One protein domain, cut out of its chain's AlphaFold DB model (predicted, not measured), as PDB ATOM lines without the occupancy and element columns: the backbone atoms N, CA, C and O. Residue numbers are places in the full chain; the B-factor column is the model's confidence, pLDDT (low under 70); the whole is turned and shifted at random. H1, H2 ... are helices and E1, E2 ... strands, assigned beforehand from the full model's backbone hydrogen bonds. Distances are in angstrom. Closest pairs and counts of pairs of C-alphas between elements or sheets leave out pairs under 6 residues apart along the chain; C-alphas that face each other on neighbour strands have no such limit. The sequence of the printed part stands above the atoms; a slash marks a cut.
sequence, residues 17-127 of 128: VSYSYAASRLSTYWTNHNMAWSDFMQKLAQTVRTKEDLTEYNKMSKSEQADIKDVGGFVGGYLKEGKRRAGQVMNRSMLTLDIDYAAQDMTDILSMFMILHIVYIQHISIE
ATOM      1  N   VAL A  17     -32.469  27.045  24.282       94.62
ATOM      2  CA  VAL A  17     -32.189  26.542  22.941       94.62
ATOM      3  C   VAL A  17     -32.589  27.574  21.898       94.62
ATOM      4  O   VAL A  17     -33.655  28.186  21.969       94.62
ATOM      5  N   SER A  18     -31.731  27.752  20.895       96.06
ATOM      6  CA  SER A  18     -32.043  28.566  19.721       96.06
ATOM      7  C   SER A  18     -32.720  27.723  18.652       96.06
ATOM      8  O   SER A  18     -32.182  26.678  18.284       96.06
ATOM      9  N   TYR A  19     -33.836  28.171  18.101       96.56
ATOM     10  CA  TYR A  19     -34.480  27.535  16.957       96.56
ATOM     11  C   TYR A  19     -35.088  28.583  16.023       96.56
ATOM     12  O   TYR A  19     -35.395  29.700  16.434       96.56
ATOM     13  N   SER A  20     -35.291  28.224  14.761       96.75
ATOM     14  CA  SER A  20     -36.045  29.041  13.809       96.75
ATOM     15  C   SER A  20     -37.355  28.350  13.473       96.75
ATOM     16  O   SER A  20     -37.350  27.137  13.304       96.75
ATOM     17  N   TYR A  21     -38.458  29.077  13.306       96.31
ATOM     18  CA  TYR A  21     -39.753  28.485  12.946       96.31
ATOM     19  C   TYR A  21     -40.462  29.230  11.815       96.31
ATOM     20  O   TYR A  21     -40.202  30.409  11.563       96.31
ATOM     21  N   ALA A  22     -41.371  28.526  11.145       96.50
ATOM     22  CA  ALA A  22     -42.256  29.079  10.130       96.50
ATOM     23  C   ALA A  22     -43.599  28.337  10.105       96.50
ATOM     24  O   ALA A  22     -43.689  27.189  10.537       96.50
ATOM     25  N   ALA A  23     -44.635  28.993   9.578       93.62
ATOM     26  CA  ALA A  23     -45.999  28.458   9.516       93.62
ATOM     27  C   ALA A  23     -46.228  27.451   8.376       93.62
ATOM     28  O   ALA A  23     -47.279  26.832   8.315       93.62
ATOM     29  N   SER A  24     -45.261  27.299   7.470       93.19
ATOM     30  CA  SER A  24     -45.329  26.341   6.366       93.19
ATOM     31  C   SER A  24     -43.933  25.856   5.997       93.19
ATOM     32  O   SER A  24     -42.978  26.643   6.007       93.19
ATOM     33  N   ARG A  25     -43.816  24.596   5.575       88.56
ATOM     34  CA  ARG A  25     -42.584  24.030   4.999       88.56
ATOM     35  C   ARG A  25     -42.082  24.795   3.771       88.56
ATOM     36  O   ARG A  25     -40.886  24.763   3.491       88.56
ATOM     37  N   LEU A  26     -42.983  25.468   3.050       92.56
ATOM     38  CA  LEU A  26     -42.687  26.241   1.840       92.56
ATOM     39  C   LEU A  26     -42.225  27.670   2.158       92.56
ATOM     40  O   LEU A  26     -41.874  28.429   1.253       92.56
ATOM     41  N   SER A  27     -42.206  28.046   3.440       95.25
ATOM     42  CA  SER A  27     -41.803  29.382   3.867       95.25
ATOM     43  C   SER A  27     -40.351  29.662   3.496       95.25
ATOM     44  O   SER A  27     -39.431  28.911   3.832       95.25
ATOM     45  N   THR A  28     -40.135  30.792   2.830       91.62
ATOM     46  CA  THR A  28     -38.800  31.269   2.446       91.62
ATOM     47  C   THR A  28     -38.076  31.957   3.601       91.62
ATOM     48  O   THR A  28     -36.848  31.884   3.676       91.62
ATOM     49  N   TYR A  29     -38.841  32.568   4.508       95.44
ATOM     50  CA  TYR A  29     -38.360  33.270   5.692       95.44
ATOM     51  C   TYR A  29     -38.886  32.613   6.967       95.44
ATOM     52  O   TYR A  29     -40.053  32.242   7.064       95.44
ATOM     53  N   TRP A  30     -37.988  32.471   7.930       97.38
ATOM     54  CA  TRP A  30     -38.159  31.793   9.203       97.38
ATOM     55  C   TRP A  30     -37.772  32.764  10.314       97.38
ATOM     56  O   TRP A  30     -36.821  33.536  10.179       97.38
ATOM     57  N   THR A  31     -38.502  32.720  11.423       97.88
ATOM     58  CA  THR A  31     -38.265  33.598  12.572       97.88
ATOM     59  C   THR A  31     -37.324  32.909  13.545       97.88
ATOM     60  O   THR A  31     -37.611  31.795  13.971       97.88
ATOM     61  N   ASN A  32     -36.209  33.555  13.892       97.56
ATOM     62  CA  ASN A  32     -35.290  33.061  14.918       97.56
ATOM     63  C   ASN A  32     -35.839  33.340  16.317       97.56
ATOM     64  O   ASN A  32     -36.352  34.427  16.575       97.56
ATOM     65  N   HIS A  33     -35.695  32.375  17.217       96.81
ATOM     66  CA  HIS A  33     -36.224  32.435  18.570       96.81
ATOM     67  C   HIS A  33     -35.324  31.669  19.542       96.81
ATOM     68  O   HIS A  33     -34.737  30.652  19.178       96.81
ATOM     69  N   ASN A  34     -35.277  32.120  20.796       96.88
ATOM     70  CA  ASN A  34     -34.646  31.403  21.904       96.88
ATOM     71  C   ASN A  34     -35.674  31.202  23.022       96.88
ATOM     72  O   ASN A  34     -36.457  32.107  23.295       96.88
ATOM     73  N   MET A  35     -35.706  30.022  23.634       95.81
ATOM     74  CA  MET A  35     -36.521  29.741  24.826       95.81
ATOM     75  C   MET A  35     -35.883  28.632  25.654       95.81
ATOM     76  O   MET A  35     -35.059  27.884  25.119       95.81
ATOM     77  N   ALA A  36     -36.305  28.503  26.912       95.00
ATOM     78  CA  ALA A  36     -35.905  27.401  27.773       95.00
ATOM     79  C   ALA A  36     -36.214  26.050  27.112       95.00
ATOM     80  O   ALA A  36     -37.194  25.904  26.370       95.00
ATOM     81  N   TRP A  37     -35.372  25.052  27.370       92.94
ATOM     82  CA  TRP A  37     -35.567  23.720  26.817       92.94
ATOM     83  C   TRP A  37     -36.905  23.129  27.263       92.94
ATOM     84  O   TRP A  37     -37.634  22.600  26.428       92.94
ATOM     85  N   SER A  38     -37.272  23.282  28.537       92.25
ATOM     86  CA  SER A  38     -38.565  22.825  29.062       92.25
ATOM     87  C   SER A  38     -39.764  23.419  28.310       92.25
ATOM     88  O   SER A  38     -40.670  22.675  27.932       92.25
ATOM     89  N   ASP A  39     -39.750  24.719  28.011       92.31
ATOM     90  CA  ASP A  39     -40.802  25.390  27.234       92.31
ATOM     91  C   ASP A  39     -40.858  24.871  25.794       92.31
ATOM     92  O   ASP A  39     -41.936  24.624  25.243       92.31
ATOM     93  N   PHE A  40     -39.691  24.644  25.186       92.50
ATOM     94  CA  PHE A  40     -39.607  24.051  23.855       92.50
ATOM     95  C   PHE A  40     -40.216  22.644  23.830       92.50
ATOM     96  O   PHE A  40     -40.980  22.314  22.922       92.50
ATOM     97  N   MET A  41     -39.959  21.830  24.857       89.69
ATOM     98  CA  MET A  41     -40.569  20.506  24.989       89.69
ATOM     99  C   MET A  41     -42.088  20.579  25.152       89.69
ATOM    100  O   MET A  41     -42.807  19.812  24.514       89.69
ATOM    101  N   GLN A  42     -42.596  21.516  25.962       88.94
ATOM    102  CA  GLN A  42     -44.041  21.715  26.125       88.94
ATOM    103  C   GLN A  42     -44.705  22.094  24.801       88.94
ATOM    104  O   GLN A  42     -45.785  21.592  24.487       88.94
ATOM    105  N   LYS A  43     -44.044  22.936  23.999       88.69
ATOM    106  CA  LYS A  43     -44.500  23.285  22.649       88.69
ATOM    107  C   LYS A  43     -44.587  22.048  21.749       88.69
ATOM    108  O   LYS A  43     -45.588  21.885  21.061       88.69
ATOM    109  N   LEU A  44     -43.573  21.176  21.755       88.25
ATOM    110  CA  LEU A  44     -43.561  19.954  20.935       88.25
ATOM    111  C   LEU A  44     -44.546  18.880  21.413       88.25
ATOM    112  O   LEU A  44     -45.023  18.088  20.604       88.25
ATOM    113  N   ALA A  45     -44.877  18.858  22.705       85.69
ATOM    114  CA  ALA A  45     -45.861  17.933  23.265       85.69
ATOM    115  C   ALA A  45     -47.295  18.202  22.764       85.69
ATOM    116  O   ALA A  45     -48.173  17.347  22.887       85.69
ATOM    117  N   GLN A  46     -47.553  19.383  22.196       83.06
ATOM    118  CA  GLN A  46     -48.848  19.738  21.628       83.06
ATOM    119  C   GLN A  46     -48.959  19.252  20.180       83.06
ATOM    120  O   GLN A  46     -48.565  19.936  19.239       83.06
ATOM    121  N   THR A  47     -49.542  18.069  19.990       81.69
ATOM    122  CA  THR A  47     -49.813  17.537  18.650       81.69
ATOM    123  C   THR A  47     -50.955  18.287  17.965       81.69
ATOM    124  O   THR A  47     -52.045  18.439  18.531       81.69
ATOM    125  N   VAL A  48     -50.733  18.695  16.715       81.56
ATOM    126  CA  VAL A  48     -51.778  19.285  15.873       81.56
ATOM    127  C   VAL A  48     -52.705  18.182  15.372       81.56
ATOM    128  O   VAL A  48     -52.263  17.181  14.809       81.56
ATOM    129  N   ARG A  49     -54.008  18.374  15.586       82.00
ATOM    130  CA  ARG A  49     -55.058  17.486  15.084       82.00
ATOM    131  C   ARG A  49     -55.736  18.130  13.890       82.00
ATOM    132  O   ARG A  49     -56.256  19.242  14.002       82.00
ATOM    133  N   THR A  50     -55.714  17.434  12.767       80.31
ATOM    134  CA  THR A  50     -56.362  17.870  11.533       80.31
ATOM    135  C   THR A  50     -57.841  17.457  11.534       80.31
ATOM    136  O   THR A  50     -58.321  16.813  12.473       80.31
ATOM    137  N   LYS A  51     -58.623  17.963  10.573       82.50
ATOM    138  CA  LYS A  51     -60.096  17.869  10.617       82.50
ATOM    139  C   LYS A  51     -60.641  16.630   9.914       82.50
ATOM    140  O   LYS A  51     -61.764  16.238  10.222       82.50
ATOM    141  N   GLU A  52     -59.878  16.089   8.977       82.12
ATOM    142  CA  GLU A  52     -60.228  14.927   8.171       82.12
ATOM    143  C   GLU A  52     -60.130  13.625   8.965       82.12
ATOM    144  O   GLU A  52     -59.314  13.496   9.889       82.12
ATOM    145  N   ASP A  53     -60.961  12.659   8.579       84.56
ATOM    146  CA  ASP A  53     -60.829  11.289   9.057       84.56
ATOM    147  C   ASP A  53     -59.778  10.486   8.261       84.56
ATOM    148  O   ASP A  53     -59.326  10.887   7.184       84.56
ATOM    149  N   LEU A  54     -59.366   9.325   8.784       85.00
ATOM    150  CA  LEU A  54     -58.382   8.461   8.114       85.00
ATOM    151  C   LEU A  54     -58.829   8.000   6.717       85.00
ATOM    152  O   LEU A  54     -57.995   7.799   5.832       85.00
ATOM    153  N   THR A  55     -60.128   7.819   6.496       86.56
ATOM    154  CA  THR A  55     -60.669   7.364   5.209       86.56
ATOM    155  C   THR A  55     -60.610   8.477   4.169       86.56
ATOM    156  O   THR A  55     -60.242   8.227   3.020       86.56
ATOM    157  N   GLU A  56     -60.955   9.702   4.555       88.00
ATOM    158  CA  GLU A  56     -60.816  10.916   3.752       88.00
ATOM    159  C   GLU A  56     -59.347  11.167   3.418       88.00
ATOM    160  O   GLU A  56     -59.006  11.320   2.244       88.00
ATOM    161  N   TYR A  57     -58.469  11.097   4.422       88.12
ATOM    162  CA  TYR A  57     -57.024  11.243   4.254       88.12
ATOM    163  C   TYR A  57     -56.451  10.230   3.246       88.12
ATOM    164  O   TYR A  57     -55.680  10.582   2.349       88.12
ATOM    165  N   ASN A  58     -56.860   8.962   3.333       88.00
ATOM    166  CA  ASN A  58     -56.360   7.906   2.448       88.00
ATOM    167  C   ASN A  58     -56.841   8.034   0.993       88.00
ATOM    168  O   ASN A  58     -56.223   7.457   0.098       88.00
ATOM    169  N   LYS A  59     -57.922   8.780   0.738       93.19
ATOM    170  CA  LYS A  59     -58.420   9.060  -0.621       93.19
ATOM    171  C   LYS A  59     -57.692  10.222  -1.296       93.19
ATOM    172  O   LYS A  59     -57.778  10.352  -2.515       93.19
ATOM    173  N   MET A  60     -57.011  11.062  -0.522       92.69
ATOM    174  CA  MET A  60     -56.284  12.221  -1.030       92.69
ATOM    175  C   MET A  60     -55.051  11.810  -1.835       92.69
ATOM    176  O   MET A  60     -54.397  10.799  -1.569       92.69
ATOM    177  N   SER A  61     -54.690  12.641  -2.806       95.31
ATOM    178  CA  SER A  61     -53.408  12.546  -3.495       95.31
ATOM    179  C   SER A  61     -52.244  12.815  -2.538       95.31
ATOM    180  O   SER A  61     -52.389  13.458  -1.499       95.31
ATOM    181  N   LYS A  62     -51.033  12.397  -2.923       90.06
ATOM    182  CA  LYS A  62     -49.821  12.680  -2.136       90.06
ATOM    183  C   LYS A  62     -49.599  14.175  -1.889       90.06
ATOM    184  O   LYS A  62     -49.054  14.523  -0.850       90.06
ATOM    185  N   SER A  63     -49.998  15.041  -2.827       93.56
ATOM    186  CA  SER A  63     -49.874  16.496  -2.657       93.56
ATOM    187  C   SER A  63     -50.828  17.001  -1.586       93.56
ATOM    188  O   SER A  63     -50.394  17.668  -0.658       93.56
ATOM    189  N   GLU A  64     -52.102  16.617  -1.669       92.19
ATOM    190  CA  GLU A  64     -53.126  17.013  -0.695       92.19
ATOM    191  C   GLU A  64     -52.791  16.502   0.707       92.19
ATOM    192  O   GLU A  64     -52.846  17.261   1.672       92.19
ATOM    193  N   GLN A  65     -52.343  15.247   0.812       90.69
ATOM    194  CA  GLN A  65     -51.827  14.692   2.061       90.69
ATOM    195  C   GLN A  65     -50.662  15.522   2.600       90.69
ATOM    196  O   GLN A  65     -50.614  15.840   3.783       90.69
ATOM    197  N   ALA A  66     -49.713  15.885   1.738       88.06
ATOM    198  CA  ALA A  66     -48.575  16.688   2.139       88.06
ATOM    199  C   ALA A  66     -49.022  18.082   2.612       88.06
ATOM    200  O   ALA A  66     -48.469  18.581   3.586       88.06
ATOM    201  N   ASP A  67     -49.980  18.715   1.942       90.50
ATOM    202  CA  ASP A  67     -50.451  20.063   2.273       90.50
ATOM    203  C   ASP A  67     -51.246  20.092   3.583       90.50
ATOM    204  O   ASP A  67     -51.030  20.971   4.411       90.50
ATOM    205  N   ILE A  68     -52.089  19.090   3.839       88.88
ATOM    206  CA  ILE A  68     -52.816  18.958   5.114       88.88
ATOM    207  C   ILE A  68     -51.870  18.690   6.289       88.88
ATOM    208  O   ILE A  68     -52.105  19.159   7.402       88.88
ATOM    209  N   LYS A  69     -50.767  17.979   6.039       84.62
ATOM    210  CA  LYS A  69     -49.700  17.752   7.025       84.62
ATOM    211  C   LYS A  69     -48.824  18.973   7.279       84.62
ATOM    212  O   LYS A  69     -48.025  18.947   8.216       84.62
ATOM    213  N   ASP A  70     -48.918  20.014   6.455       90.19
ATOM    214  CA  ASP A  70     -48.109  21.216   6.619       90.19
ATOM    215  C   ASP A  70     -48.680  22.109   7.724       90.19
ATOM    216  O   ASP A  70     -49.450  23.038   7.497       90.19
ATOM    217  N   VAL A  71     -48.266  21.819   8.953       88.94
ATOM    218  CA  VAL A  71     -48.618  22.588  10.155       88.94
ATOM    219  C   VAL A  71     -47.505  23.565  10.554       88.94
ATOM    220  O   VAL A  71     -47.450  24.050  11.686       88.94
ATOM    221  N   GLY A  72     -46.595  23.844   9.619       90.62
ATOM    222  CA  GLY A  72     -45.350  24.553   9.868       90.62
ATOM    223  C   GLY A  72     -44.241  23.638  10.376       90.62
ATOM    224  O   GLY A  72     -44.309  22.415  10.298       90.62
ATOM    225  N   GLY A  73     -43.164  24.242  10.866       91.50
ATOM    226  CA  GLY A  73     -42.030  23.481  11.374       91.50
ATOM    227  C   GLY A  73     -40.952  24.356  11.984       91.50
ATOM    228  O   GLY A  73     -41.075  25.583  12.045       91.50
ATOM    229  N   PHE A  74     -39.866  23.712  12.412       94.06
ATOM    230  CA  PHE A  74     -38.696  24.392  12.951       94.06
ATOM    231  C   PHE A  74     -37.371  23.863  12.385       94.06
ATOM    232  O   PHE A  74     -37.286  22.767  11.837       94.06
ATOM    233  N   VAL A  75     -36.321  24.668  12.538       93.25
ATOM    234  CA  VAL A  75     -34.919  24.300  12.340       93.25
ATOM    235  C   VAL A  75     -34.199  24.495  13.670       93.25
ATOM    236  O   VAL A  75     -34.281  25.567  14.266       93.25
ATOM    237  N   GLY A  76     -33.490  23.466  14.133       93.69
ATOM    238  CA  GLY A  76     -32.743  23.476  15.391       93.69
ATOM    239  C   GLY A  76     -31.483  24.343  15.355       93.69
ATOM    240  O   GLY A  76     -30.374  23.818  15.262       93.69
ATOM    241  N   GLY A  77     -31.641  25.663  15.381       94.12
ATOM    242  CA  GLY A  77     -30.544  26.625  15.350       94.12
ATOM    243  C   GLY A  77     -30.989  28.014  14.911       94.12
ATOM    244  O   GLY A  77     -32.174  28.331  14.920       94.12
ATOM    245  N   TYR A  78     -30.026  28.836  14.513       95.94
ATOM    246  CA  TYR A  78     -30.233  30.195  14.028       95.94
ATOM    247  C   TYR A  78     -29.977  30.269  12.523       95.94
ATOM    248  O   TYR A  78     -28.937  29.824  12.023       95.94
ATOM    249  N   LEU A  79     -30.904  30.890  11.799       96.62
ATOM    250  CA  LEU A  79     -30.797  31.127  10.366       96.62
ATOM    251  C   LEU A  79     -30.377  32.573  10.095       96.62
ATOM    252  O   LEU A  79     -31.058  33.527  10.482       96.62
ATOM    253  N   LYS A  80     -29.263  32.745   9.383       96.88
ATOM    254  CA  LYS A  80     -28.840  34.031   8.829       96.88
ATOM    255  C   LYS A  80     -29.941  34.557   7.909       96.88
ATOM    256  O   LYS A  80     -30.476  33.819   7.082       96.88
ATOM    257  N   GLU A  81     -30.324  35.817   8.117       95.56
ATOM    258  CA  GLU A  81     -31.430  36.472   7.398       95.56
ATOM    259  C   GLU A  81     -32.771  35.707   7.458       95.56
ATOM    260  O   GLU A  81     -33.649  35.934   6.628       95.56
ATOM    261  N   GLY A  82     -32.931  34.765   8.397       94.69
ATOM    262  CA  GLY A  82     -34.118  33.914   8.482       94.69
ATOM    263  C   GLY A  82     -34.293  32.951   7.302       94.69
ATOM    264  O   GLY A  82     -35.389  32.442   7.099       94.69
ATOM    265  N   LYS A  83     -33.271  32.688   6.480       94.94
ATOM    266  CA  LYS A  83     -33.432  31.852   5.276       94.94
ATOM    267  C   LYS A  83     -33.038  30.405   5.533       94.94
ATOM    268  O   LYS A  83     -31.889  30.107   5.844       94.94
ATOM    269  N   ARG A  84     -33.955  29.470   5.277       90.75
ATOM    270  CA  ARG A  84     -33.652  28.031   5.282       90.75
ATOM    271  C   ARG A  84     -32.995  27.623   3.956       90.75
ATOM    272  O   ARG A  84     -33.662  27.156   3.037       90.75
ATOM    273  N   ARG A  85     -31.680  27.835   3.831       89.88
ATOM    274  CA  ARG A  85     -30.853  27.420   2.677       89.88
ATOM    275  C   ARG A  85     -29.471  26.942   3.127       89.88
ATOM    276  O   ARG A  85     -29.023  27.271   4.225       89.88
ATOM    277  N   ALA A  86     -28.783  26.184   2.272       86.75
ATOM    278  CA  ALA A  86     -27.394  25.797   2.515       86.75
ATOM    279  C   ALA A  86     -26.520  27.046   2.756       86.75
ATOM    280  O   ALA A  86     -26.670  28.056   2.070       86.75
ATOM    281  N   GLY A  87     -25.655  26.994   3.772       91.00
ATOM    282  CA  GLY A  87     -24.801  28.121   4.170       91.00
ATOM    283  C   GLY A  87     -25.495  29.246   4.952       91.00
ATOM    284  O   GLY A  87     -24.823  30.186   5.357       91.00
ATOM    285  N   GLN A  88     -26.811  29.168   5.190       94.88
ATOM    286  CA  GLN A  88     -27.541  30.145   6.016       94.88
ATOM    287  C   GLN A  88     -27.775  29.659   7.454       94.88
ATOM    288  O   GLN A  88     -28.271  30.413   8.281       94.88
ATOM    289  N   VAL A  89     -27.406  28.419   7.784       93.56
ATOM    290  CA  VAL A  89     -27.438  27.915   9.166       93.56
ATOM    291  C   VAL A  89     -26.186  28.409   9.887       93.56
ATOM    292  O   VAL A  89     -25.084  27.978   9.558       93.56
ATOM    293  N   MET A  90     -26.357  29.316  10.848       94.62
ATOM    294  CA  MET A  90     -25.245  29.928  11.587       94.62
ATOM    295  C   MET A  90     -24.747  29.034  12.718       94.62
ATOM    296  O   MET A  90     -23.548  28.933  12.956       94.62
ATOM    297  N   ASN A  91     -25.671  28.383  13.418       92.31
ATOM    298  CA  ASN A  91     -25.375  27.428  14.475       92.31
ATOM    299  C   ASN A  91     -26.442  26.328  14.501       92.31
ATOM    300  O   ASN A  91     -27.506  26.453  13.890       92.31
ATOM    301  N   ARG A  92     -26.144  25.248  15.222       92.00
ATOM    302  CA  ARG A  92     -27.112  24.203  15.560       92.00
ATOM    303  C   ARG A  92     -27.147  24.040  17.068       92.00
ATOM    304  O   ARG A  92     -26.097  23.911  17.689       92.00
ATOM    305  N   SER A  93     -28.344  24.069  17.632       92.69
ATOM    306  CA  SER A  93     -28.593  23.836  19.061       92.69
ATOM    307  C   SER A  93     -29.057  22.407  19.339       92.69
ATOM    308  O   SER A  93     -28.965  21.944  20.469       92.69
ATOM    309  N   MET A  94     -29.558  21.715  18.312       90.44
ATOM    310  CA  MET A  94     -30.131  20.377  18.407       90.44
ATOM    311  C   MET A  94     -30.045  19.647  17.064       90.44
ATOM    312  O   MET A  94     -29.877  20.260  16.003       90.44
ATOM    313  N   LEU A  95     -30.196  18.328  17.124       87.06
ATOM    314  CA  LEU A  95     -30.381  17.468  15.964       87.06
ATOM    315  C   LEU A  95     -31.865  17.124  15.834       87.06
ATOM    316  O   LEU A  95     -32.531  16.833  16.822       87.06
ATOM    317  N   THR A  96     -32.374  17.167  14.608       85.94
ATOM    318  CA  THR A  96     -33.752  16.794  14.277       85.94
ATOM    319  C   THR A  96     -33.708  15.628  13.304       85.94
ATOM    320  O   THR A  96     -33.081  15.749  12.249       85.94
ATOM    321  N   LEU A  97     -34.361  14.525  13.656       83.88
ATOM    322  CA  LEU A  97     -34.454  13.322  12.836       83.88
ATOM    323  C   LEU A  97     -35.910  13.116  12.419       83.88
ATOM    324  O   LEU A  97     -36.802  13.239  13.256       83.88
ATOM    325  N   ASP A  98     -36.126  12.810  11.142       83.88
ATOM    326  CA  ASP A  98     -37.432  12.382  10.649       83.88
ATOM    327  C   ASP A  98     -37.528  10.862  10.803       83.88
ATOM    328  O   ASP A  98     -36.710  10.128  10.242       83.88
ATOM    329  N   ILE A  99     -38.451  10.395  11.644       80.50
ATOM    330  CA  ILE A  99     -38.589   8.980  12.014       80.50
ATOM    331  C   ILE A  99     -39.923   8.471  11.463       80.50
ATOM    332  O   ILE A  99     -40.878   8.268  12.208       80.50
ATOM    333  N   ASP A 100     -39.986   8.269  10.146       76.56
ATOM    334  CA  ASP A 100     -41.177   7.714   9.483       76.56
ATOM    335  C   ASP A 100     -41.410   6.234   9.835       76.56
ATOM    336  O   ASP A 100     -42.545   5.767   9.898       76.56
ATOM    337  N   TYR A 101     -40.325   5.492  10.083       77.06
ATOM    338  CA  TYR A 101     -40.347   4.072  10.427       77.06
ATOM    339  C   TYR A 101     -39.496   3.837  11.674       77.06
ATOM    340  O   TYR A 101     -38.283   3.647  11.590       77.06
ATOM    341  N   ALA A 102     -40.128   3.869  12.846       76.06
ATOM    342  CA  ALA A 102     -39.462   3.513  14.092       76.06
ATOM    343  C   ALA A 102     -39.328   1.986  14.192       76.06
ATOM    344  O   ALA A 102     -40.330   1.269  14.238       76.06
ATOM    345  N   ALA A 103     -38.091   1.488  14.222       80.88
ATOM    346  CA  ALA A 103     -37.811   0.092  14.541       80.88
ATOM    347  C   ALA A 103     -38.100  -0.197  16.026       80.88
ATOM    348  O   ALA A 103     -38.130   0.716  16.855       80.88
ATOM    349  N   GLN A 104     -38.312  -1.469  16.371       83.69
ATOM    350  CA  GLN A 104     -38.651  -1.879  17.739       83.69
ATOM    351  C   GLN A 104     -37.571  -1.489  18.768       83.69
ATOM    352  O   GLN A 104     -37.889  -1.243  19.928       83.69
ATOM    353  N   ASP A 105     -36.319  -1.387  18.332       85.44
ATOM    354  CA  ASP A 105     -35.128  -1.025  19.104       85.44
ATOM    355  C   ASP A 105     -34.751   0.466  18.994       85.44
ATOM    356  O   ASP A 105     -33.694   0.884  19.466       85.44
ATOM    357  N   MET A 106     -35.608   1.312  18.407       82.75
ATOM    358  CA  MET A 106     -35.286   2.725  18.164       82.75
ATOM    359  C   MET A 106     -34.953   3.493  19.452       82.75
ATOM    360  O   MET A 106     -34.076   4.356  19.452       82.75
ATOM    361  N   THR A 107     -35.616   3.181  20.569       79.31
ATOM    362  CA  THR A 107     -35.317   3.802  21.869       79.31
ATOM    363  C   THR A 107     -33.907   3.464  22.350       79.31
ATOM    364  O   THR A 107     -33.199   4.354  22.823       79.31
ATOM    365  N   ASP A 108     -33.473   2.216  22.169       82.25
ATOM    366  CA  ASP A 108     -32.128   1.775  22.538       82.25
ATOM    367  C   ASP A 108     -31.086   2.459  21.649       82.25
ATOM    368  O   ASP A 108     -30.116   3.022  22.163       82.25
ATOM    369  N   ILE A 109     -31.335   2.531  20.337       81.81
ATOM    370  CA  ILE A 109     -30.473   3.237  19.376       81.81
ATOM    371  C   ILE A 109     -30.308   4.710  19.766       81.81
ATOM    372  O   ILE A 109     -29.188   5.217  19.803       81.81
ATOM    373  N   LEU A 110     -31.401   5.403  20.095       82.38
ATOM    374  CA  LEU A 110     -31.347   6.801  20.530       82.38
ATOM    375  C   LEU A 110     -30.567   6.948  21.843       82.38
ATOM    376  O   LEU A 110     -29.761   7.867  21.981       82.38
ATOM    377  N   SER A 111     -30.733   6.019  22.790       79.94
ATOM    378  CA  SER A 111     -30.010   6.062  24.066       79.94
ATOM    379  C   SER A 111     -28.483   5.974  23.903       79.94
ATOM    380  O   SER A 111     -27.747   6.602  24.668       79.94
ATOM    381  N   MET A 112     -27.995   5.289  22.857       80.88
ATOM    382  CA  MET A 112     -26.559   5.151  22.578       80.88
ATOM    383  C   MET A 112     -25.871   6.480  22.248       80.88
ATOM    384  O   MET A 112     -24.669   6.612  22.472       80.88
ATOM    385  N   PHE A 113     -26.599   7.481  21.744       75.12
ATOM    386  CA  PHE A 113     -26.001   8.767  21.375       75.12
ATOM    387  C   PHE A 113     -25.652   9.650  22.582       75.12
ATOM    388  O   PHE A 113     -25.036  10.695  22.392       75.12
ATOM    389  N   MET A 114     -26.011   9.257  23.815       67.62
ATOM    390  CA  MET A 114     -25.766  10.023  25.054       67.62
ATOM    391  C   MET A 114     -26.216  11.497  24.991       67.62
ATOM    392  O   MET A 114     -25.718  12.337  25.741       67.62
ATOM    393  N   ILE A 115     -27.157  11.831  24.106       70.00
ATOM    394  CA  ILE A 115     -27.756  13.164  24.018       70.00
ATOM    395  C   ILE A 115     -29.169  13.144  24.597       70.00
ATOM    396  O   ILE A 115     -29.815  12.101  24.716       70.00
ATOM    397  N   LEU A 116     -29.646  14.321  24.988       69.44
ATOM    398  CA  LEU A 116     -31.036  14.505  25.367       69.44
ATOM    399  C   LEU A 116     -31.896  14.453  24.098       69.44
ATOM    400  O   LEU A 116     -31.609  15.166  23.136       69.44
ATOM    401  N   HIS A 117     -32.934  13.620  24.094       73.81
ATOM    402  CA  HIS A 117     -33.810  13.438  22.938       73.81
ATOM    403  C   HIS A 117     -35.275  13.605  23.316       73.81
ATOM    404  O   HIS A 117     -35.679  13.322  24.442       73.81
ATOM    405  N   ILE A 118     -36.070  14.007  22.326       74.75
ATOM    406  CA  ILE A 118     -37.529  14.024  22.377       74.75
ATOM    407  C   ILE A 118     -38.023  13.369  21.098       74.75
ATOM    408  O   ILE A 118     -37.554  13.704  20.009       74.75
ATOM    409  N   VAL A 119     -38.994  12.475  21.235       75.81
ATOM    410  CA  VAL A 119     -39.782  11.963  20.115       75.81
ATOM    411  C   VAL A 119     -41.153  12.622  20.204       75.81
ATOM    412  O   VAL A 119     -41.786  12.585  21.257       75.81
ATOM    413  N   TYR A 120     -41.591  13.266  19.125       73.75
ATOM    414  CA  TYR A 120     -42.871  13.966  19.076       73.75
ATOM    415  C   TYR A 120     -43.558  13.727  17.734       73.75
ATOM    416  O   TYR A 120     -42.908  13.467  16.721       73.75
ATOM    417  N   ILE A 121     -44.885  13.827  17.735       75.81
ATOM    418  CA  ILE A 121     -45.703  13.671  16.535       75.81
ATOM    419  C   ILE A 121     -46.078  15.061  16.021       75.81
ATOM    420  O   ILE A 121     -46.667  15.854  16.756       75.81
ATOM    421  N   GLN A 122     -45.752  15.346  14.758       73.00
ATOM    422  CA  GLN A 122     -46.049  16.636  14.124       73.00
ATOM    423  C   GLN A 122     -47.552  16.812  13.850       73.00
ATOM    424  O   GLN A 122     -48.108  17.875  14.117       73.00
ATOM    425  N   HIS A 123     -48.217  15.767  13.352       75.56
ATOM    426  CA  HIS A 123     -49.641  15.782  13.019       75.56
ATOM    427  C   HIS A 123     -50.279  14.409  13.259       75.56
ATOM    428  O   HIS A 123     -49.622  13.378  13.121       75.56
ATOM    429  N   ILE A 124     -51.574  14.401  13.574       71.38
ATOM    430  CA  ILE A 124     -52.419  13.200  13.620       71.38
ATOM    431  C   ILE A 124     -53.724  13.502  12.881       71.38
ATOM    432  O   ILE A 124     -54.406  14.471  13.225       71.38
ATOM    433  N   SER A 125     -54.086  12.636  11.933       71.06
ATOM    434  CA  SER A 125     -55.448  12.550  11.392       71.06
ATOM    435  C   SER A 125     -56.302  11.702  12.341       71.06
ATOM    436  O   SER A 125     -55.833  10.696  12.877       71.06
ATOM    437  N   ILE A 126     -57.530  12.136  12.617       63.78
ATOM    438  CA  ILE A 126     -58.376  11.522  13.649       63.78
ATOM    439  C   ILE A 126     -59.127  10.320  13.058       63.78
ATOM    440  O   ILE A 126     -59.674  10.401  11.967       63.78
ATOM    441  N   GLU A 127     -59.223   9.218  13.799       48.78
ATOM    442  CA  GLU A 127     -60.235   8.182  13.555       48.78
ATOM    443  C   GLU A 127     -61.466   8.517  14.417       48.78
ATOM    444  O   GLU A 127     -61.321   8.727  15.626       48.78
TER     445      GLU A 127
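What this domain is: This is residues 17 to 127 of the 128 residues of the protein "E family protein" of Staphylococcus aureus (UniProt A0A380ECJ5). Two small strand groups lie toward the two ends of the long axis: at one end a three-strand sheet of E2, E1 and E4 with the hairpin E5 and E6 beside it, at the other the strand pair E3 and E7 with the short helices H2 and H3 near it. H1 runs from the first group toward the second, and residues 93 to 122, with H4 among them, make a wide loop out from this body and back, in which residues 100 to 106 stand free. The printed part has 111 residues, with four named helices and seven named strands in the order E1 E2 H1 E3 H2 H3 E4 E5 E6 H4 E7. The class is mixed, helices and strands; the sheet order E2, E1, E4 is antiparallel, E5 and E6 are antiparallel, and E3 and E7 are parallel. The whole is only just compact, close to loose, with a radius of gyration of the C-alphas of 15.8 A and spans of 42 by 36 by 25 A.

How they stand to each other: E1, residues 17 to 22, forms a hairpin with E2, residues 31 to 36, where N 19 and O 33 are 2.9 A apart, within hydrogen-bond range. H1, residues 37 to 45, only grazes this sheet with residues 37 to 40; the closest C-alphas of E1 and H1 are those of Val 17 and Trp 37, 5.9 A apart. E3, residues 48 to 53, is the parallel neighbour of E7, residues 123 to 126, with N 124 and O 48 at 3.1 A. H2, residues 54 to 59, and H3, residues 62 to 68, are close but not clearly touching; their closest C-alphas, of Tyr 57 and Gln 65, are 6.6 A apart. They run opposite ways at a steep tilt of 43 degrees. The closest C-alphas of H2 and E7 are those of Leu 54 and Ser 125, 6.0 A apart. E4, residues 73 to 75, is an edge strand antiparallel to E1, with N 75 and O 20 at 2.8 A. It runs on into E5, residues 77 to 79, at 93 degrees. The closest C-alphas of E1 and E5 are those of Tyr 19 and Gly 77, 4.3 A apart. E5 forms a hairpin with E6, residues 89 to 92, with N 90 and O 78 at 2.9 A. H4, residues 106 to 112, touches no helix. In H1, H2, H3 and H4 every O i to N i+4 pair is within hydrogen-bond range.

Where its parts are: E1 begins with C-alpha 17 at (-32.189, 26.542, 22.941) and is 16.5 A long; E2 is 16.6 A, H1 12.3 A and E3 13.9 A. H4, 10.1 A long, begins with C-alpha 106 at (-35.286, 2.725, 18.164). E7 ends with C-alpha 126 at (-58.376, 11.522, 13.649).

The domain as a whole: The C-alphas farthest apart, of Thr 55 and Met 90, are 42.5 A from each other. The printed part has no cut, and the link from E6 to H4 is long, with 13 residues. The mean pLDDT of the printed part is 87.0; residues 114, 116 and 126 to 127 are under 70.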